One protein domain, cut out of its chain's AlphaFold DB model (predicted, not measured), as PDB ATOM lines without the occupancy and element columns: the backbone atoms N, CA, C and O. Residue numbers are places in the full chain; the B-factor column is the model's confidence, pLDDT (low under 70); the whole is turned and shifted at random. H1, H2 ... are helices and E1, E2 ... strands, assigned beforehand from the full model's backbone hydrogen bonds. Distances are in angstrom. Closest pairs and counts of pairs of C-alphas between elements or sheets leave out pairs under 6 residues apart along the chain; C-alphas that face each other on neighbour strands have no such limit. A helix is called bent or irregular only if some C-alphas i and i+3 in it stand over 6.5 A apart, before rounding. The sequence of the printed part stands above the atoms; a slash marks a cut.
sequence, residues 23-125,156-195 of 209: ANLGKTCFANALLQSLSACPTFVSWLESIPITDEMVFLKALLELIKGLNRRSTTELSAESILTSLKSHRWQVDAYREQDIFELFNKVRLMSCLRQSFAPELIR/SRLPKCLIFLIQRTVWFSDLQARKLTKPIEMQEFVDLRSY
ATOM      1  N   ALA A  23     227.569 297.557 181.415       88.19
ATOM      2  CA  ALA A  23     228.408 298.655 181.869       88.19
ATOM      3  C   ALA A  23     227.541 299.756 182.490       88.19
ATOM      4  O   ALA A  23     226.510 300.157 181.937       88.19
ATOM      5  N   ASN A  24     227.946 300.249 183.660       86.25
ATOM      6  CA  ASN A  24     227.279 301.372 184.303       86.25
ATOM      7  C   ASN A  24     227.956 302.677 183.876       86.25
ATOM      8  O   ASN A  24     228.986 303.055 184.425       86.25
ATOM      9  N   LEU A  25     227.348 303.392 182.932       84.25
ATOM     10  CA  LEU A  25     227.882 304.633 182.356       84.25
ATOM     11  C   LEU A  25     227.537 305.882 183.192       84.25
ATOM     12  O   LEU A  25     227.268 306.953 182.657       84.25
ATOM     13  N   GLY A  26     227.524 305.731 184.521       78.94
ATOM     14  CA  GLY A  26     227.175 306.785 185.476       78.94
ATOM     15  C   GLY A  26     225.664 306.943 185.670       78.94
ATOM     16  O   GLY A  26     224.939 307.333 184.763       78.94
ATOM     17  N   LYS A  27     225.171 306.647 186.881       76.06
ATOM     18  CA  LYS A  27     223.738 306.704 187.248       76.06
ATOM     19  C   LYS A  27     222.817 305.864 186.347       76.06
ATOM     20  O   LYS A  27     221.620 306.083 186.366       76.06
ATOM     21  N   THR A  28     223.324 304.876 185.606       82.25
ATOM     22  CA  THR A  28     222.517 304.043 184.679       82.25
ATOM     23  C   THR A  28     222.072 302.703 185.273       82.25
ATOM     24  O   THR A  28     221.376 301.929 184.619       82.25
ATOM     25  N   CYS A  29     222.424 302.419 186.530       84.56
ATOM     26  CA  CYS A  29     222.139 301.141 187.187       84.56
ATOM     27  C   CYS A  29     220.642 300.781 187.226       84.56
ATOM     28  O   CYS A  29     220.303 299.605 187.116       84.56
ATOM     29  N   PHE A  30     219.750 301.774 187.317       82.75
ATOM     30  CA  PHE A  30     218.300 301.566 187.268       82.75
ATOM     31  C   PHE A  30     217.848 300.978 185.922       82.75
ATOM     32  O   PHE A  30     217.050 300.041 185.886       82.75
ATOM     33  N   ALA A  31     218.402 301.484 184.815       83.19
ATOM     34  CA  ALA A  31     218.132 300.977 183.476       83.19
ATOM     35  C   ALA A  31     218.753 299.591 183.294       83.19
ATOM     36  O   ALA A  31     218.087 298.688 182.795       83.19
ATOM     37  N   ASN A  32     219.986 299.395 183.771       88.88
ATOM     38  CA  ASN A  32     220.664 298.106 183.684       88.88
ATOM     39  C   ASN A  32     219.868 297.005 184.402       88.88
ATOM     40  O   ASN A  32     219.617 295.956 183.819       88.88
ATOM     41  N   ALA A  33     219.413 297.257 185.633       87.88
ATOM     42  CA  ALA A  33     218.617 296.298 186.400       87.88
ATOM     43  C   ALA A  33     217.288 295.952 185.707       87.88
ATOM     44  O   ALA A  33     216.898 294.783 185.658       87.88
ATOM     45  N   LEU A  34     216.613 296.948 185.121       86.06
ATOM     46  CA  LEU A  34     215.374 296.730 184.375       86.06
ATOM     47  C   LEU A  34     215.618 295.890 183.115       86.06
ATOM     48  O   LEU A  34     214.904 294.921 182.879       86.06
ATOM     49  N   LEU A  35     216.628 296.241 182.318       88.62
ATOM     50  CA  LEU A  35     216.932 295.568 181.051       88.62
ATOM     51  C   LEU A  35     217.350 294.109 181.263       88.62
ATOM     52  O   LEU A  35     216.910 293.247 180.511       88.62
ATOM     53  N   GLN A  36     218.106 293.828 182.327       89.38
ATOM     54  CA  GLN A  36     218.452 292.464 182.740       89.38
ATOM     55  C   GLN A  36     217.222 291.667 183.197       89.38
ATOM     56  O   GLN A  36     217.060 290.497 182.861       89.38
ATOM     57  N   SER A  37     216.311 292.304 183.937       87.88
ATOM     58  CA  SER A  37     215.053 291.662 184.347       87.88
ATOM     59  C   SER A  37     214.172 291.316 183.141       87.88
ATOM     60  O   SER A  37     213.517 290.276 183.119       87.88
ATOM     61  N   LEU A  38     214.162 292.182 182.123       87.12
ATOM     62  CA  LEU A  38     213.405 291.967 180.895       87.12
ATOM     63  C   LEU A  38     214.039 290.896 179.995       87.12
ATOM     64  O   LEU A  38     213.302 290.068 179.461       87.12
ATOM     65  N   SER A  39     215.370 290.864 179.849       88.31
ATOM     66  CA  SER A  39     216.059 289.838 179.042       88.31
ATOM     67  C   SER A  39     215.873 288.433 179.604       88.31
ATOM     68  O   SER A  39     215.752 287.483 178.832       88.31
ATOM     69  N   ALA A  40     215.772 288.319 180.930       88.31
ATOM     70  CA  ALA A  40     215.514 287.069 181.631       88.31
ATOM     71  C   ALA A  40     214.062 286.564 181.505       88.31
ATOM     72  O   ALA A  40     213.771 285.468 181.975       88.31
ATOM     73  N   CYS A  41     213.140 287.325 180.898       87.38
ATOM     74  CA  CYS A  41     211.738 286.932 180.736       87.38
ATOM     75  C   CYS A  41     211.468 286.386 179.317       87.38
ATOM     76  O   CYS A  41     211.297 287.174 178.382       87.38
ATOM     77  N   PRO A  42     211.336 285.056 179.110       87.50
ATOM     78  CA  PRO A  42     211.184 284.480 177.769       87.50
ATOM     79  C   PRO A  42     209.918 284.949 177.047       87.50
ATOM     80  O   PRO A  42     209.940 285.212 175.846       87.50
ATOM     81  N   THR A  43     208.816 285.114 177.785       84.94
ATOM     82  CA  THR A  43     207.555 285.646 177.250       84.94
ATOM     83  C   THR A  43     207.736 287.059 176.700       84.94
ATOM     84  O   THR A  43     207.164 287.399 175.666       84.94
ATOM     85  N   PHE A  44     208.533 287.884 177.382       85.81
ATOM     86  CA  PHE A  44     208.846 289.235 176.940       85.81
ATOM     87  C   PHE A  44     209.742 289.229 175.699       85.81
ATOM     88  O   PHE A  44     209.447 289.934 174.737       85.81
ATOM     89  N   VAL A  45     210.795 288.407 175.699       88.75
ATOM     90  CA  VAL A  45     211.720 288.267 174.563       88.75
ATOM     91  C   VAL A  45     210.969 287.825 173.307       88.75
ATOM     92  O   VAL A  45     211.050 288.493 172.282       88.75
ATOM     93  N   SER A  46     210.160 286.765 173.410       88.38
ATOM     94  CA  SER A  46     209.359 286.258 172.291       88.38
ATOM     95  C   SER A  46     208.359 287.296 171.775       88.38
ATOM     96  O   SER A  46     208.179 287.441 170.567       88.38
ATOM     97  N   TRP A  47     207.731 288.059 172.675       88.06
ATOM     98  CA  TRP A  47     206.861 289.166 172.286       88.06
ATOM     99  C   TRP A  47     207.631 290.254 171.530       88.06
ATOM    100  O   TRP A  47     207.192 290.666 170.460       88.06
ATOM    101  N   LEU A  48     208.788 290.685 172.039       88.12
ATOM    102  CA  LEU A  48     209.605 291.724 171.411       88.12
ATOM    103  C   LEU A  48     210.085 291.299 170.013       88.12
ATOM    104  O   LEU A  48     210.061 292.106 169.089       88.12
ATOM    105  N   GLU A  49     210.461 290.030 169.847       90.19
ATOM    106  CA  GLU A  49     210.856 289.446 168.559       90.19
ATOM    107  C   GLU A  49     209.705 289.338 167.553       90.19
ATOM    108  O   GLU A  49     209.951 289.320 166.350       90.19
ATOM    109  N   SER A  50     208.453 289.292 168.020       89.56
ATOM    110  CA  SER A  50     207.278 289.225 167.143       89.56
ATOM    111  C   SER A  50     206.873 290.574 166.538       89.56
ATOM    112  O   SER A  50     206.044 290.618 165.628       89.56
ATOM    113  N   ILE A  51     207.426 291.683 167.041       86.31
ATOM    114  CA  ILE A  51     207.095 293.025 166.556       86.31
ATOM    115  C   ILE A  51     207.770 293.249 165.190       86.31
ATOM    116  O   ILE A  51     208.985 293.074 165.082       86.31
ATOM    117  N   PRO A  52     207.040 293.696 164.150       88.12
ATOM    118  CA  PRO A  52     207.635 294.083 162.872       88.12
ATOM    119  C   PRO A  52     208.342 295.442 163.008       88.12
ATOM    120  O   PRO A  52     207.776 296.493 162.708       88.12
ATOM    121  N   ILE A  53     209.572 295.425 163.524       86.75
ATOM    122  CA  ILE A  53     210.368 296.629 163.785       86.75
ATOM    123  C   ILE A  53     210.867 297.231 162.460       86.75
ATOM    124  O   ILE A  53     211.640 296.595 161.744       86.75
ATOM    125  N   THR A  54     210.460 298.468 162.160       88.06
ATOM    126  CA  THR A  54     210.906 299.234 160.979       88.06
ATOM    127  C   THR A  54     212.099 300.141 161.293       88.06
ATOM    128  O   THR A  54     212.496 300.288 162.454       88.06
ATOM    129  N   ASP A  55     212.690 300.768 160.270       84.00
ATOM    130  CA  ASP A  55     213.892 301.601 160.408       84.00
ATOM    131  C   ASP A  55     213.710 302.828 161.302       84.00
ATOM    132  O   ASP A  55     214.638 303.225 162.010       84.00
ATOM    133  N   GLU A  56     212.493 303.347 161.369       82.44
ATOM    134  CA  GLU A  56     212.115 304.504 162.173       82.44
ATOM    135  C   GLU A  56     211.999 304.165 163.670       82.44
ATOM    136  O   GLU A  56     212.037 305.051 164.525       82.44
ATOM    137  N   MET A  57     211.890 302.879 164.024       83.25
ATOM    138  CA  MET A  57     211.690 302.407 165.398       83.25
ATOM    139  C   MET A  57     213.013 302.264 166.166       83.25
ATOM    140  O   MET A  57     213.308 301.220 166.752       83.25
ATOM    141  N   VAL A  58     213.809 303.335 166.195       84.62
ATOM    142  CA  VAL A  58     215.179 303.368 166.749       84.62
ATOM    143  C   VAL A  58     215.260 302.790 168.167       84.62
ATOM    144  O   VAL A  58     216.170 302.022 168.474       84.62
ATOM    145  N   PHE A  59     214.284 303.110 169.023       85.75
ATOM    146  CA  PHE A  59     214.222 302.584 170.387       85.75
ATOM    147  C   PHE A  59     214.035 301.056 170.421       85.75
ATOM    148  O   PHE A  59     214.777 300.357 171.107       85.75
ATOM    149  N   LEU A  60     213.053 300.527 169.679       86.69
ATOM    150  CA  LEU A  60     212.747 299.091 169.680       86.69
ATOM    151  C   LEU A  60     213.888 298.279 169.067       86.69
ATOM    152  O   LEU A  60     214.188 297.198 169.564       86.69
ATOM    153  N   LYS A  61     214.569 298.827 168.053       88.75
ATOM    154  CA  LYS A  61     215.800 298.244 167.509       88.75
ATOM    155  C   LYS A  61     216.891 298.135 168.563       88.75
ATOM    156  O   LYS A  61     217.426 297.052 168.770       88.75
ATOM    157  N   ALA A  62     217.191 299.240 169.248       90.06
ATOM    158  CA  ALA A  62     218.202 299.253 170.297       90.06
ATOM    159  C   ALA A  62     217.852 298.267 171.423       90.06
ATOM    160  O   ALA A  62     218.727 297.556 171.912       90.06
ATOM    161  N   LEU A  63     216.570 298.182 171.800       90.62
ATOM    162  CA  LEU A  63     216.089 297.240 172.808       90.62
ATOM    163  C   LEU A  63     216.253 295.790 172.353       90.62
ATOM    164  O   LEU A  63     216.806 294.988 173.099       90.62
ATOM    165  N   LEU A  64     215.815 295.453 171.140       90.69
ATOM    166  CA  LEU A  64     215.921 294.095 170.613       90.69
ATOM    167  C   LEU A  64     217.381 293.645 170.495       90.69
ATOM    168  O   LEU A  64     217.709 292.543 170.931       90.69
ATOM    169  N   GLU A  65     218.260 294.493 169.958       90.69
ATOM    170  CA  GLU A  65     219.685 294.176 169.829       90.69
ATOM    171  C   GLU A  65     220.356 293.992 171.190       90.69
ATOM    172  O   GLU A  65     221.111 293.039 171.378       90.69
ATOM    173  N   LEU A  66     220.033 294.839 172.173       91.44
ATOM    174  CA  LEU A  66     220.582 294.700 173.519       91.44
ATOM    175  C   LEU A  66     220.105 293.415 174.204       91.44
ATOM    176  O   LEU A  66     220.918 292.689 174.769       91.44
ATOM    177  N   ILE A  67     218.807 293.111 174.134       90.19
ATOM    178  CA  ILE A  67     218.222 291.897 174.721       90.19
ATOM    179  C   ILE A  67     218.816 290.643 174.066       90.19
ATOM    180  O   ILE A  67     219.181 289.697 174.764       90.19
ATOM    181  N   LYS A  68     218.991 290.644 172.737       88.06
ATOM    182  CA  LYS A  68     219.697 289.571 172.025       88.06
ATOM    183  C   LYS A  68     221.158 289.476 172.448       88.06
ATOM    184  O   LYS A  68     221.651 288.370 172.625       88.06
ATOM    185  N   GLY A  69     221.842 290.604 172.619       88.19
ATOM    186  CA  GLY A  69     223.219 290.659 173.107       88.19
ATOM    187  C   GLY A  69     223.369 290.034 174.492       88.19
ATOM    188  O   GLY A  69     224.254 289.210 174.688       88.19
ATOM    189  N   LEU A  70     222.466 290.366 175.419       87.81
ATOM    190  CA  LEU A  70     222.434 289.814 176.779       87.81
ATOM    191  C   LEU A  70     222.177 288.304 176.813       87.81
ATOM    192  O   LEU A  70     222.655 287.622 177.715       87.81
ATOM    193  N   ASN A  71     221.444 287.788 175.826       86.38
ATOM    194  CA  ASN A  71     221.104 286.371 175.704       86.38
ATOM    195  C   ASN A  71     222.066 285.589 174.781       86.38
ATOM    196  O   ASN A  71     221.823 284.415 174.496       86.38
ATOM    197  N   ARG A  72     223.154 286.206 174.295       82.31
ATOM    198  CA  ARG A  72     224.185 285.570 173.452       82.31
ATOM    199  C   ARG A  72     225.486 285.384 174.226       82.31
ATOM    200  O   ARG A  72     225.856 286.200 175.057       82.31
ATOM    201  N   ARG A  73     226.266 284.363 173.864       68.62
ATOM    202  CA  ARG A  73     227.658 284.238 174.321       68.62
ATOM    203  C   ARG A  73     228.518 285.282 173.609       68.62
ATOM    204  O   ARG A  73     228.699 285.209 172.399       68.62
ATOM    205  N   SER A  74     229.052 286.242 174.353       68.88
ATOM    206  CA  SER A  74     229.989 287.245 173.846       68.88
ATOM    207  C   SER A  74     231.062 287.562 174.895       68.88
ATOM    208  O   SER A  74     230.958 287.168 176.051       68.88
ATOM    209  N   THR A  75     232.114 288.276 174.531       68.00
ATOM    210  CA  THR A  75     233.028 288.933 175.485       68.00
ATOM    211  C   THR A  75     232.928 290.452 175.397       68.00
ATOM    212  O   THR A  75     233.602 291.156 176.141       68.00
ATOM    213  N   THR A  76     232.094 290.956 174.484       78.06
ATOM    214  CA  THR A  76     231.865 292.383 174.292       78.06
ATOM    215  C   THR A  76     231.142 292.960 175.494       78.06
ATOM    216  O   THR A  76     230.104 292.443 175.912       78.06
ATOM    217  N   GLU A  77     231.672 294.057 176.011       84.06
ATOM    218  CA  GLU A  77     230.974 294.859 176.999       84.06
ATOM    219  C   GLU A  77     229.702 295.448 176.373       84.06
ATOM    220  O   GLU A  77     229.734 296.031 175.289       84.06
ATOM    221  N   LEU A  78     228.567 295.242 177.035       89.94
ATOM    222  CA  LEU A  78     227.270 295.774 176.627       89.94
ATOM    223  C   LEU A  78     226.916 296.955 177.528       89.94
ATOM    224  O   LEU A  78     227.256 296.959 178.709       89.94
ATOM    225  N   SER A  79     226.193 297.942 177.009       90.19
ATOM    226  CA  SER A  79     225.744 299.094 177.792       90.19
ATOM    227  C   SER A  79     224.308 299.476 177.438       90.19
ATOM    228  O   SER A  79     223.800 299.162 176.361       90.19
ATOM    229  N   ALA A  80     223.642 300.192 178.346       88.56
ATOM    230  CA  ALA A  80     222.330 300.779 178.080       88.56
ATOM    231  C   ALA A  80     222.414 302.101 177.283       88.56
ATOM    232  O   ALA A  80     221.415 302.808 177.163       88.56
ATOM    233  N   GLU A  81     223.582 302.473 176.746       87.69
ATOM    234  CA  GLU A  81     223.802 303.783 176.125       87.69
ATOM    235  C   GLU A  81     222.858 304.046 174.955       87.69
ATOM    236  O   GLU A  81     222.161 305.058 174.944       87.69
ATOM    237  N   SER A  82     222.775 303.120 173.995       86.31
ATOM    238  CA  SER A  82     221.914 303.275 172.817       86.31
ATOM    239  C   SER A  82     220.438 303.402 173.202       86.31
ATOM    240  O   SER A  82     219.705 304.185 172.596       86.31
ATOM    241  N   ILE A  83     220.014 302.708 174.265       87.12
ATOM    242  CA  ILE A  83     218.667 302.825 174.837       87.12
ATOM    243  C   ILE A  83     218.448 304.242 175.360       87.12
ATOM    244  O   ILE A  83     217.517 304.924 174.934       87.12
ATOM    245  N   LEU A  84     219.329 304.716 176.239       84.19
ATOM    246  CA  LEU A  84     219.210 306.032 176.865       84.19
ATOM    247  C   LEU A  84     219.301 307.167 175.837       84.19
ATOM    248  O   LEU A  84     218.540 308.130 175.915       84.19
ATOM    249  N   THR A  85     220.177 307.041 174.843       83.88
ATOM    250  CA  THR A  85     220.315 307.998 173.740       83.88
ATOM    251  C   THR A  85     219.059 308.031 172.871       83.88
ATOM    252  O   THR A  85     218.570 309.117 172.557       83.88
ATOM    253  N   SER A  86     218.472 306.871 172.552       82.19
ATOM    254  CA  SER A  86     217.213 306.808 171.796       82.19
ATOM    255  C   SER A  86     216.020 307.400 172.560       82.19
ATOM    256  O   SER A  86     215.144 308.013 171.955       82.19
ATOM    257  N   LEU A  87     215.996 307.297 173.894       76.94
ATOM    258  CA  LEU A  87     214.974 307.947 174.721       76.94
ATOM    259  C   LEU A  87     215.139 309.474 174.715       76.94
ATOM    260  O   LEU A  87     214.162 310.202 174.531       76.94
ATOM    261  N   LYS A  88     216.380 309.965 174.844       74.56
ATOM    262  CA  LYS A  88     216.689 311.404 174.792       74.56
ATOM    263  C   LYS A  88     216.289 312.036 173.455       74.56
ATOM    264  O   LYS A  88     215.726 313.131 173.454       74.56
ATOM    265  N   SER A  89     216.536 311.360 172.328       69.88
ATOM    266  CA  SER A  89     216.213 311.893 170.993       69.88
ATOM    267  C   SER A  89     214.708 312.068 170.755       69.88
ATOM    268  O   SER A  89     214.302 312.971 170.029       69.88
ATOM    269  N   HIS A  90     213.868 311.298 171.449       65.50
ATOM    270  CA  HIS A  90     212.407 311.425 171.409       65.50
ATOM    271  C   HIS A  90     211.860 312.461 172.409       65.50
ATOM    272  O   HIS A  90     210.689 312.407 172.785       65.50
ATOM    273  N   ARG A  91     212.702 313.410 172.855       59.94
ATOM    274  CA  ARG A  91     212.407 314.417 173.894       59.94
ATOM    275  C   ARG A  91     211.924 313.817 175.214       59.94
ATOM    276  O   ARG A  91     211.262 314.494 176.003       59.94
ATOM    277  N   TRP A  92     212.270 312.562 175.482       61.66
ATOM    278  CA  TRP A  92     211.950 311.949 176.754       61.66
ATOM    279  C   TRP A  92     212.993 312.393 177.780       61.66
ATOM    280  O   TRP A  92     214.157 312.004 177.683       61.66
ATOM    281  N   GLN A  93     212.602 313.250 178.734       53.66
ATOM    282  CA  GLN A  93     213.502 313.814 179.748       53.66
ATOM    283  C   GLN A  93     214.030 312.713 180.683       53.66
ATOM    284  O   GLN A  93     213.477 312.411 181.747       53.66
ATOM    285  N   VAL A  94     215.112 312.068 180.255       55.72
ATOM    286  CA  VAL A  94     216.014 311.344 181.137       55.72
ATOM    287  C   VAL A  94     217.025 312.372 181.619       55.72
ATOM    288  O   VAL A  94     218.007 312.641 180.924       55.72
ATOM    289  N   ASP A  95     216.754 313.002 182.764       55.72
ATOM    290  CA  ASP A  95     217.733 313.857 183.432       55.72
ATOM    291  C   ASP A  95     218.999 313.032 183.656       55.72
ATOM    292  O   ASP A  95     219.063 312.196 184.556       55.72
ATOM    293  N   ALA A  96     220.021 313.267 182.829       50.00
ATOM    294  CA  ALA A  96     221.274 312.509 182.830       50.00
ATOM    295  C   ALA A  96     222.035 312.600 184.170       50.00
ATOM    296  O   ALA A  96     223.025 311.906 184.383       50.00
ATOM    297  N   TYR A  97     221.560 313.450 185.083       48.09
ATOM    298  CA  TYR A  97     222.165 313.744 186.369       48.09
ATOM    299  C   TYR A  97     221.330 313.272 187.570       48.09
ATOM    300  O   TYR A  97     221.739 313.535 188.703       48.09
ATOM    301  N   ARG A  98     220.212 312.554 187.385       54.75
ATOM    302  CA  ARG A  98     219.405 312.010 188.495       54.75
ATOM    303  C   ARG A  98     219.116 310.520 188.323       54.75
ATOM    304  O   ARG A  98     218.854 310.052 187.223       54.75
ATOM    305  N   GLU A  99     219.157 309.793 189.436       59.03
ATOM    306  CA  GLU A  99     218.584 308.448 189.509       59.03
ATOM    307  C   GLU A  99     217.082 308.558 189.232       59.03
ATOM    308  O   GLU A  99     216.413 309.426 189.796       59.03
ATOM    309  N   GLN A 100     216.568 307.725 188.325       64.56
ATOM    310  CA  GLN A 100     215.145 307.705 187.999       64.56
ATOM    311  C   GLN A 100     214.458 306.508 188.643       64.56
ATOM    312  O   GLN A 100     215.058 305.448 188.837       64.56
ATOM    313  N   ASP A 101     213.175 306.684 188.941       67.31
ATOM    314  CA  ASP A 101     212.323 305.593 189.381       67.31
ATOM    315  C   ASP A 101     212.154 304.590 188.223       67.31
ATOM    316  O   ASP A 101     211.794 304.958 187.101       67.31
ATOM    317  N   ILE A 102     212.427 303.309 188.490       69.00
ATOM    318  CA  ILE A 102     212.314 302.222 187.507       69.00
ATOM    319  C   ILE A 102     210.886 302.132 186.959       69.00
ATOM    320  O   ILE A 102     210.709 301.843 185.779       69.00
ATOM    321  N   PHE A 103     209.868 302.413 187.777       66.06
ATOM    322  CA  PHE A 103     208.476 302.455 187.335       66.06
ATOM    323  C   PHE A 103     208.234 303.592 186.346       66.06
ATOM    324  O   PHE A 103     207.518 303.419 185.356       66.06
ATOM    325  N   GLU A 104     208.852 304.747 186.586       69.75
ATOM    326  CA  GLU A 104     208.799 305.857 185.651       69.75
ATOM    327  C   GLU A 104     209.468 305.435 184.341       69.75
ATOM    328  O   GLU A 104     208.799 305.444 183.316       69.75
ATOM    329  N   LEU A 105     210.709 304.935 184.367       68.25
ATOM    330  CA  LEU A 105     211.392 304.423 183.171       68.25
ATOM    331  C   LEU A 105     210.543 303.380 182.421       68.25
ATOM    332  O   LEU A 105     210.375 303.472 181.208       68.25
ATOM    333  N   PHE A 106     209.961 302.418 183.132       66.81
ATOM    334  CA  PHE A 106     209.180 301.335 182.542       66.81
ATOM    335  C   PHE A 106     207.908 301.829 181.833       66.81
ATOM    336  O   PHE A 106     207.590 301.379 180.728       66.81
ATOM    337  N   ASN A 107     207.205 302.806 182.413       67.00
ATOM    338  CA  ASN A 107     206.076 303.467 181.753       67.00
ATOM    339  C   ASN A 107     206.526 304.377 180.607       67.00
ATOM    340  O   ASN A 107     205.888 304.421 179.552       67.00
ATOM    341  N   LYS A 108     207.630 305.101 180.815       65.81
ATOM    342  CA  LYS A 108     208.196 306.078 179.882       65.81
ATOM    343  C   LYS A 108     208.640 305.445 178.574       65.81
ATOM    344  O   LYS A 108     208.429 305.996 177.502       65.81
ATOM    345  N   VAL A 109     209.171 304.233 178.651       60.25
ATOM    346  CA  VAL A 109     209.582 303.452 177.488       60.25
ATOM    347  C   VAL A 109     208.383 303.046 176.595       60.25
ATOM    348  O   VAL A 109     208.561 302.448 175.540       60.25
ATOM    349  N   ARG A 110     207.129 303.356 176.978       58.22
ATOM    350  CA  ARG A 110     205.887 302.900 176.314       58.22
ATOM    351  C   ARG A 110     205.771 301.379 176.193       58.22
ATOM    352  O   ARG A 110     204.775 300.901 175.656       58.22
ATOM    353  N   LEU A 111     206.702 300.635 176.795       60.12
ATOM    354  CA  LEU A 111     206.619 299.202 177.031       60.12
ATOM    355  C   LEU A 111     205.264 298.880 177.630       60.12
ATOM    356  O   LEU A 111     204.534 298.108 177.042       60.12
ATOM    357  N   MET A 112     204.837 299.570 178.688       56.00
ATOM    358  CA  MET A 112     203.502 299.348 179.244       56.00
ATOM    359  C   MET A 112     202.350 299.596 178.265       56.00
ATOM    360  O   MET A 112     201.363 298.874 178.320       56.00
ATOM    361  N   SER A 113     202.439 300.565 177.354       54.19
ATOM    362  CA  SER A 113     201.387 300.811 176.357       54.19
ATOM    363  C   SER A 113     201.337 299.721 175.283       54.19
ATOM    364  O   SER A 113     200.249 299.310 174.890       54.19
ATOM    365  N   CYS A 114     202.493 299.210 174.855       55.62
ATOM    366  CA  CYS A 114     202.589 298.095 173.911       55.62
ATOM    367  C   CYS A 114     202.250 296.749 174.587       55.62
ATOM    368  O   CYS A 114     201.550 295.914 174.021       55.62
ATOM    369  N   LEU A 115     202.669 296.572 175.842       57.41
ATOM    370  CA  LEU A 115     202.372 295.418 176.683       57.41
ATOM    371  C   LEU A 115     200.906 295.418 177.126       57.41
ATOM    372  O   LEU A 115     200.354 294.347 177.315       57.41
ATOM    373  N   ARG A 116     200.220 296.562 177.237       58.66
ATOM    374  CA  ARG A 116     198.789 296.619 177.599       58.66
ATOM    375  C   ARG A 116     197.907 295.790 176.665       58.66
ATOM    376  O   ARG A 116     196.928 295.230 177.125       58.66
ATOM    377  N   GLN A 117     198.250 295.647 175.389       56.38
ATOM    378  CA  GLN A 117     197.468 294.793 174.486       56.38
ATOM    379  C   GLN A 117     197.709 293.288 174.715       56.38
ATOM    380  O   GLN A 117     196.833 292.486 174.416       56.38
ATOM    381  N   SER A 118     198.866 292.893 175.266       51.97
ATOM    382  CA  SER A 118     199.269 291.480 175.448       51.97
ATOM    383  C   SER A 118     199.291 291.003 176.914       51.97
ATOM    384  O   SER A 118     199.280 289.803 177.182       51.97
ATOM    385  N   PHE A 119     199.326 291.937 177.865       53.34
ATOM    386  CA  PHE A 119     199.580 291.723 179.293       53.34
ATOM    387  C   PHE A 119     198.663 292.554 180.199       53.34
ATOM    388  O   PHE A 119     198.822 292.494 181.419       53.34
ATOM    389  N   ALA A 120     197.721 293.345 179.660       57.47
ATOM    390  CA  ALA A 120     196.763 294.007 180.538       57.47
ATOM    391  C   ALA A 120     195.885 292.952 181.220       57.47
ATOM    392  O   ALA A 120     195.311 292.103 180.532       57.47
ATOM    393  N   PRO A 121     195.738 293.014 182.552       53.50
ATOM    394  CA  PRO A 121     194.658 292.303 183.197       53.50
ATOM    395  C   PRO A 121     193.342 292.897 182.700       53.50
ATOM    396  O   PRO A 121     193.147 294.116 182.716       53.50
ATOM    397  N   GLU A 122     192.441 292.040 182.239       53.81
ATOM    398  CA  GLU A 122     191.076 292.459 181.965       53.81
ATOM    399  C   GLU A 122     190.402 292.741 183.315       53.81
ATOM    400  O   GLU A 122     190.252 291.867 184.171       53.81
ATOM    401  N   LEU A 123     190.089 294.017 183.538       52.62
ATOM    402  CA  LEU A 123     189.421 294.476 184.744       52.62
ATOM    403  C   LEU A 123     187.922 294.523 184.462       52.62
ATOM    404  O   LEU A 123     187.478 295.287 183.602       52.62
ATOM    405  N   ILE A 124     187.141 293.756 185.218       53.69
ATOM    406  CA  ILE A 124     185.684 293.892 185.215       53.69
ATOM    407  C   ILE A 124     185.372 295.268 185.814       53.69
ATOM    408  O   ILE A 124     185.622 295.514 186.996       53.69
ATOM    409  N   ARG A 125     184.899 296.197 184.975       46.88
ATOM    410  CA  ARG A 125     184.482 297.527 185.423       46.88
ATOM    411  C   ARG A 125     183.126 297.408 186.110       46.88
ATOM    412  O   ARG A 125     182.151 297.036 185.472       46.88
ATOM    413  N   SER A 156     189.914 288.780 185.995       75.81
ATOM    414  CA  SER A 156     189.125 287.813 185.209       75.81
ATOM    415  C   SER A 156     190.041 286.810 184.502       75.81
ATOM    416  O   SER A 156     189.708 285.637 184.352       75.81
ATOM    417  N   ARG A 157     191.231 287.276 184.099       75.81
ATOM    418  CA  ARG A 157     192.273 286.506 183.424       75.81
ATOM    419  C   ARG A 157     193.658 287.012 183.820       75.81
ATOM    420  O   ARG A 157     193.874 288.218 183.933       75.81
ATOM    421  N   LEU A 158     194.606 286.088 183.977       78.56
ATOM    422  CA  LEU A 158     196.007 286.421 184.234       78.56
ATOM    423  C   LEU A 158     196.786 286.648 182.928       78.56
ATOM    424  O   LEU A 158     196.590 285.904 181.959       78.56
ATOM    425  N   PRO A 159     197.692 287.641 182.892       78.56
ATOM    426  CA  PRO A 159     198.609 287.825 181.776       78.56
ATOM    427  C   PRO A 159     199.695 286.739 181.758       78.56
ATOM    428  O   PRO A 159     200.011 286.136 182.780       78.56
ATOM    429  N   LYS A 160     200.326 286.530 180.594       74.81
ATOM    430  CA  LYS A 160     201.441 285.572 180.445       74.81
ATOM    431  C   LYS A 160     202.725 285.994 181.178       74.81
ATOM    432  O   LYS A 160     203.608 285.172 181.389       74.81
ATOM    433  N   CYS A 161     202.852 287.274 181.517       79.12
ATOM    434  CA  CYS A 161     203.913 287.829 182.352       79.12
ATOM    435  C   CYS A 161     203.261 288.815 183.315       79.12
ATOM    436  O   CYS A 161     202.570 289.737 182.878       79.12
ATOM    437  N   LEU A 162     203.481 288.620 184.611       79.69
ATOM    438  CA  LEU A 162     202.981 289.498 185.657       79.69
ATOM    439  C   LEU A 162     204.155 290.261 186.264       79.69
ATOM    440  O   LEU A 162     205.166 289.665 186.625       79.69
ATOM    441  N   ILE A 163     204.018 291.581 186.366       80.44
ATOM    442  CA  ILE A 163     205.045 292.457 186.931       80.44
ATOM    443  C   ILE A 163     204.496 293.045 188.223       80.44
ATOM    444  O   ILE A 163     203.501 293.770 188.209       80.44
ATOM    445  N   PHE A 164     205.153 292.740 189.340       81.19
ATOM    446  CA  PHE A 164     204.823 293.314 190.638       81.19
ATOM    447  C   PHE A 164     205.612 294.598 190.858       81.19
ATOM    448  O   PHE A 164     206.841 294.598 190.911       81.19
ATOM    449  N   LEU A 165     204.887 295.700 191.019       79.75
ATOM    450  CA  LEU A 165     205.461 296.997 191.339       79.75
ATOM    451  C   LEU A 165     205.249 297.265 192.821       79.75
ATOM    452  O   LEU A 165     204.156 297.605 193.266       79.75
ATOM    453  N   ILE A 166     206.310 297.074 193.593       83.56
ATOM    454  CA  ILE A 166     206.271 297.277 195.035       83.56
ATOM    455  C   ILE A 166     206.622 298.733 195.323       83.56
ATOM    456  O   ILE A 166     207.793 299.122 195.303       83.56
ATOM    457  N   GLN A 167     205.609 299.538 195.637       83.62
ATOM    458  CA  GLN A 167     205.818 300.921 196.042       83.62
ATOM    459  C   GLN A 167     206.474 300.974 197.428       83.62
ATOM    460  O   GLN A 167     205.825 300.807 198.458       83.62
ATOM    461  N   ARG A 168     207.789 301.215 197.451       87.25
ATOM    462  CA  ARG A 168     208.557 301.381 198.693       87.25
ATOM    463  C   ARG A 168     208.753 302.834 199.100       87.25
ATOM    464  O   ARG A 168     209.195 303.059 200.215       87.25
ATOM    465  N   THR A 169     208.438 303.809 198.256       87.00
ATOM    466  CA  THR A 169     208.565 305.230 198.610       87.00
ATOM    467  C   THR A 169     207.215 305.772 199.057       87.00
ATOM    468  O   THR A 169     206.231 305.690 198.317       87.00
ATOM    469  N   VAL A 170     207.173 306.317 200.272       86.75
ATOM    470  CA  VAL A 170     205.968 306.895 200.875       86.75
ATOM    471  C   VAL A 170     206.238 308.344 201.255       86.75
ATOM    472  O   VAL A 170     207.297 308.660 201.799       86.75
ATOM    473  N   TRP A 171     205.266 309.206 200.965       86.75
ATOM    474  CA  TRP A 171     205.239 310.590 201.422       86.75
ATOM    475  C   TRP A 171     204.595 310.663 202.796       86.75
ATOM    476  O   TRP A 171     203.505 310.132 203.008       86.75
ATOM    477  N   PHE A 172     205.272 311.323 203.719       86.31
ATOM    478  CA  PHE A 172     204.766 311.556 205.060       86.31
ATOM    479  C   PHE A 172     204.191 312.972 205.171       86.31
ATOM    480  O   PHE A 172     204.444 313.837 204.332       86.31
ATOM    481  N   SER A 173     203.386 313.210 206.209       91.38
ATOM    482  CA  SER A 173     202.738 314.509 206.456       91.38
ATOM    483  C   SER A 173     203.728 315.650 206.716       91.38
ATOM    484  O   SER A 173     203.364 316.814 206.625       91.38
ATOM    485  N   ASP A 174     204.979 315.311 207.025       92.81
ATOM    486  CA  ASP A 174     206.119 316.223 207.159       92.81
ATOM    487  C   ASP A 174     206.734 316.629 205.801       92.81
ATOM    488  O   ASP A 174     207.790 317.259 205.770       92.81
ATOM    489  N   LEU A 175     206.090 316.266 204.683       89.06
ATOM    490  CA  LEU A 175     206.552 316.499 203.311       89.06
ATOM    491  C   LEU A 175     207.890 315.819 202.983       89.06
ATOM    492  O   LEU A 175     208.559 316.193 202.022       89.06
ATOM    493  N   GLN A 176     208.278 314.798 203.750       88.50
ATOM    494  CA  GLN A 176     209.465 313.995 203.482       88.50
ATOM    495  C   GLN A 176     209.083 312.671 202.820       88.50
ATOM    496  O   GLN A 176     208.185 311.950 203.267       88.50
ATOM    497  N   ALA A 177     209.814 312.316 201.765       86.44
ATOM    498  CA  ALA A 177     209.750 310.988 201.177       86.44
ATOM    499  C   ALA A 177     210.663 310.042 201.965       86.44
ATOM    500  O   ALA A 177     211.848 310.323 202.152       86.44
ATOM    501  N   ARG A 178     210.138 308.899 202.412       89.19
ATOM    502  CA  ARG A 178     210.948 307.858 203.064       89.19
ATOM    503  C   ARG A 178     210.736 306.509 202.399       89.19
ATOM    504  O   ARG A 178     209.641 306.175 201.945       89.19
ATOM    505  N   LYS A 179     211.811 305.721 202.364       89.50
ATOM    506  CA  LYS A 179     211.798 304.350 201.861       89.50
ATOM    507  C   LYS A 179     211.320 303.401 202.956       89.50
ATOM    508  O   LYS A 179     211.905 303.339 204.033       89.50
ATOM    509  N   LEU A 180     210.298 302.614 202.654       88.75
ATOM    510  CA  LEU A 180     209.878 301.470 203.443       88.75
ATOM    511  C   LEU A 180     210.987 300.415 203.404       88.75
ATOM    512  O   LEU A 180     211.272 299.805 202.366       88.75
ATOM    513  N   THR A 181     211.628 300.217 204.550       91.12
ATOM    514  CA  THR A 181     212.729 299.262 204.733       91.12
ATOM    515  C   THR A 181     212.253 297.887 205.173       91.12
ATOM    516  O   THR A 181     213.019 296.934 205.057       91.12
ATOM    517  N   LYS A 182     210.988 297.756 205.604       92.94
ATOM    518  CA  LYS A 182     210.399 296.473 206.005       92.94
ATOM    519  C   LYS A 182     210.684 295.403 204.932       92.94
ATOM    520  O   LYS A 182     210.417 295.650 203.743       92.94
ATOM    521  N   PRO A 183     211.258 294.248 205.305       90.62
ATOM    522  CA  PRO A 183     211.430 293.136 204.381       90.62
ATOM    523  C   PRO A 183     210.080 292.707 203.805       90.62
ATOM    524  O   PRO A 183     209.057 292.763 204.486       90.62
ATOM    525  N   ILE A 184     210.082 292.327 202.531       88.25
ATOM    526  CA  ILE A 184     208.931 291.691 201.894       88.25
ATOM    527  C   ILE A 184     209.398 290.296 201.538       88.25
ATOM    528  O   ILE A 184     210.338 290.143 200.760       88.25
ATOM    529  N   GLU A 185     208.769 289.307 202.152       89.81
ATOM    530  CA  GLU A 185     209.004 287.910 201.830       89.81
ATOM    531  C   GLU A 185     208.325 287.619 200.493       89.81
ATOM    532  O   GLU A 185     207.105 287.713 200.366       89.81
ATOM    533  N   MET A 186     209.138 287.332 199.480       84.06
ATOM    534  CA  MET A 186     208.664 286.909 198.169       84.06
ATOM    535  C   MET A 186     208.785 285.395 198.092       84.06
ATOM    536  O   MET A 186     209.855 284.841 198.344       84.06
ATOM    537  N   GLN A 187     207.685 284.736 197.757       87.00
ATOM    538  CA  GLN A 187     207.671 283.300 197.513       87.00
ATOM    539  C   GLN A 187     208.122 283.018 196.078       87.00
ATOM    540  O   GLN A 187     207.880 283.823 195.179       87.00
ATOM    541  N   GLU A 188     208.755 281.864 195.864       84.56
ATOM    542  CA  GLU A 188     209.111 281.384 194.521       84.56
ATOM    543  C   GLU A 188     207.860 281.165 193.655       84.56
ATOM    544  O   GLU A 188     207.848 281.495 192.470       84.56
ATOM    545  N   PHE A 189     206.776 280.688 194.274       87.31
ATOM    546  CA  PHE A 189     205.471 280.525 193.644       87.31
ATOM    547  C   PHE A 189     204.465 281.463 194.294       87.31
ATOM    548  O   PHE A 189     204.343 281.503 195.516       87.31
ATOM    549  N   VAL A 190     203.712 282.192 193.474       86.25
ATOM    550  CA  VAL A 190     202.623 283.054 193.938       86.25
ATOM    551  C   VAL A 190     201.300 282.414 193.540       86.25
ATOM    552  O   VAL A 190     201.001 282.281 192.352       86.25
ATOM    553  N   ASP A 191     200.494 282.028 194.527       87.06
ATOM    554  CA  ASP A 191     199.130 281.564 194.289       87.06
ATOM    555  C   ASP A 191     198.192 282.760 194.107       87.06
ATOM    556  O   ASP A 191     197.920 283.514 195.041       87.06
ATOM    557  N   LEU A 192     197.695 282.931 192.883       85.94
ATOM    558  CA  LEU A 192     196.793 284.024 192.532       85.94
ATOM    559  C   LEU A 192     195.316 283.622 192.541       85.94
ATOM    560  O   LEU A 192     194.474 284.463 192.227       85.94
ATOM    561  N   ARG A 193     194.970 282.377 192.904       83.19
ATOM    562  CA  ARG A 193     193.582 281.883 192.845       83.19
ATOM    563  C   ARG A 193     192.623 282.764 193.639       83.19
ATOM    564  O   ARG A 193     191.590 283.140 193.110       83.19
ATOM    565  N   SER A 194     192.986 283.192 194.846       81.94
ATOM    566  CA  SER A 194     192.157 284.084 195.678       81.94
ATOM    567  C   SER A 194     191.966 285.500 195.108       81.94
ATOM    568  O   SER A 194     191.094 286.237 195.568       81.94
ATOM    569  N   TYR A 195     192.759 285.883 194.105       81.50
ATOM    570  CA  TYR A 195     192.666 287.164 193.406       81.50
ATOM    571  C   TYR A 195     191.934 287.049 192.061       81.50
ATOM    572  O   TYR A 195     191.735 288.065 191.392       81.50
TER     573      TYR A 195
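AT A GLANCE: This is residues 23 to 125 and 156 to 195 of the 209 residues of the protein "USP domain-containing protein" of Soboliphyme baturini (UniProt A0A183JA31). A cluster of six short helices has H1 at its core, with the side-by-side pair H3 and H4 on one side of it, H5 crossing it on another and H2 at its far end. Beside this cluster a long arm of unnamed chain runs out to a small two-stranded hairpin, E1 and E2, and comes back, with residues 185 to 191 sticking out. The printed part has 143 residues, with six named helices and then two named strands along the chain, H1 H2 H3 H4 H5 H6 E1 E2; the sheet E1 - E2 is antiparallel. The class is mostly helix, though under half of the residues are in named elements. The whole is only just compact, close to loose, with a radius of gyration of the C-alphas of 17.2 A and spans of 44 by 39 by 32 A.

HOW THE PARTS SIT: H1, residues 29 to 39, and H2, residues 42 to 50, only just touch, with 3 pairs of C-alphas within 8 A, and only at the corner by their tight link; the closest are Ser 39 and Val 45, 6.4 A. H3, residues 58 to 70, touches H1 with residues 67 to 70 alone, about perpendicular at 75 degrees; the closest C-alphas, Ser 39 and Ile 67, are 5.3 A apart. H2 and H3 form a helical hairpin and only just touch, with 3 pairs within 8 A, the closest C-alphas being Leu 48 and Leu 64, 6.8 A. H3 also forms a helical hairpin with H4, residues 81 to 89, at a shallow tilt of 13 degrees, opposite ways; the closest C-alphas, Phe 59 and Ser 86, are 5.4 A apart. H5, residues 102 to 108, touches H1, only just about perpendicular at 72 degrees, with C-alphas 30 and 102 closest at 6.0 A. H6, residues 111 to 119, is close to H5 but not clearly touching, at 6.9 A between C-alphas 106 and 112, and H2 and H6 are near each other, with 8 pairs of C-alphas within 10 A. E1, residues 169 to 171, and E2, residues 177 to 179, form a hairpin, with N 170 and O 178 at 3.0 A and N 178 and O 170 at 2.9 A, within hydrogen-bond range; both strands are apart from H1 to H5. In H1 to H5 every O i to N i+4 pair is within hydrogen-bond range; in H6, 3 of 5 are.

IN THESE COORDINATES: H1 begins at C-alpha 29 (222.139, 301.141, 187.187) and is 15.2 A long. H3 is the longest helix, 18.4 A; H2 is 12.3 A, H4 12.2 A, H5 9.5 A and H6 10.5 A. H6 is neither bent nor irregular, but only just: C-alphas 114 and 117 are 6.1 A apart. E1 is 6.9 A and E2 7.0 A, the latter ending at C-alpha 179 (211.798, 304.350, 201.861).

THE WHOLE: The two C-alphas farthest apart, Arg 73 and Ser 173, are 50.7 A from each other. Residues 126 to 155 are not printed, and C-alphas 125 and 156 are 10.8 A apart across the cut. Of the links printed whole, H4 to H5 is long. Confidence is low, under 70, in residues 73 to 75 and 89 to 125; the mean pLDDT of the printed part is 78.5.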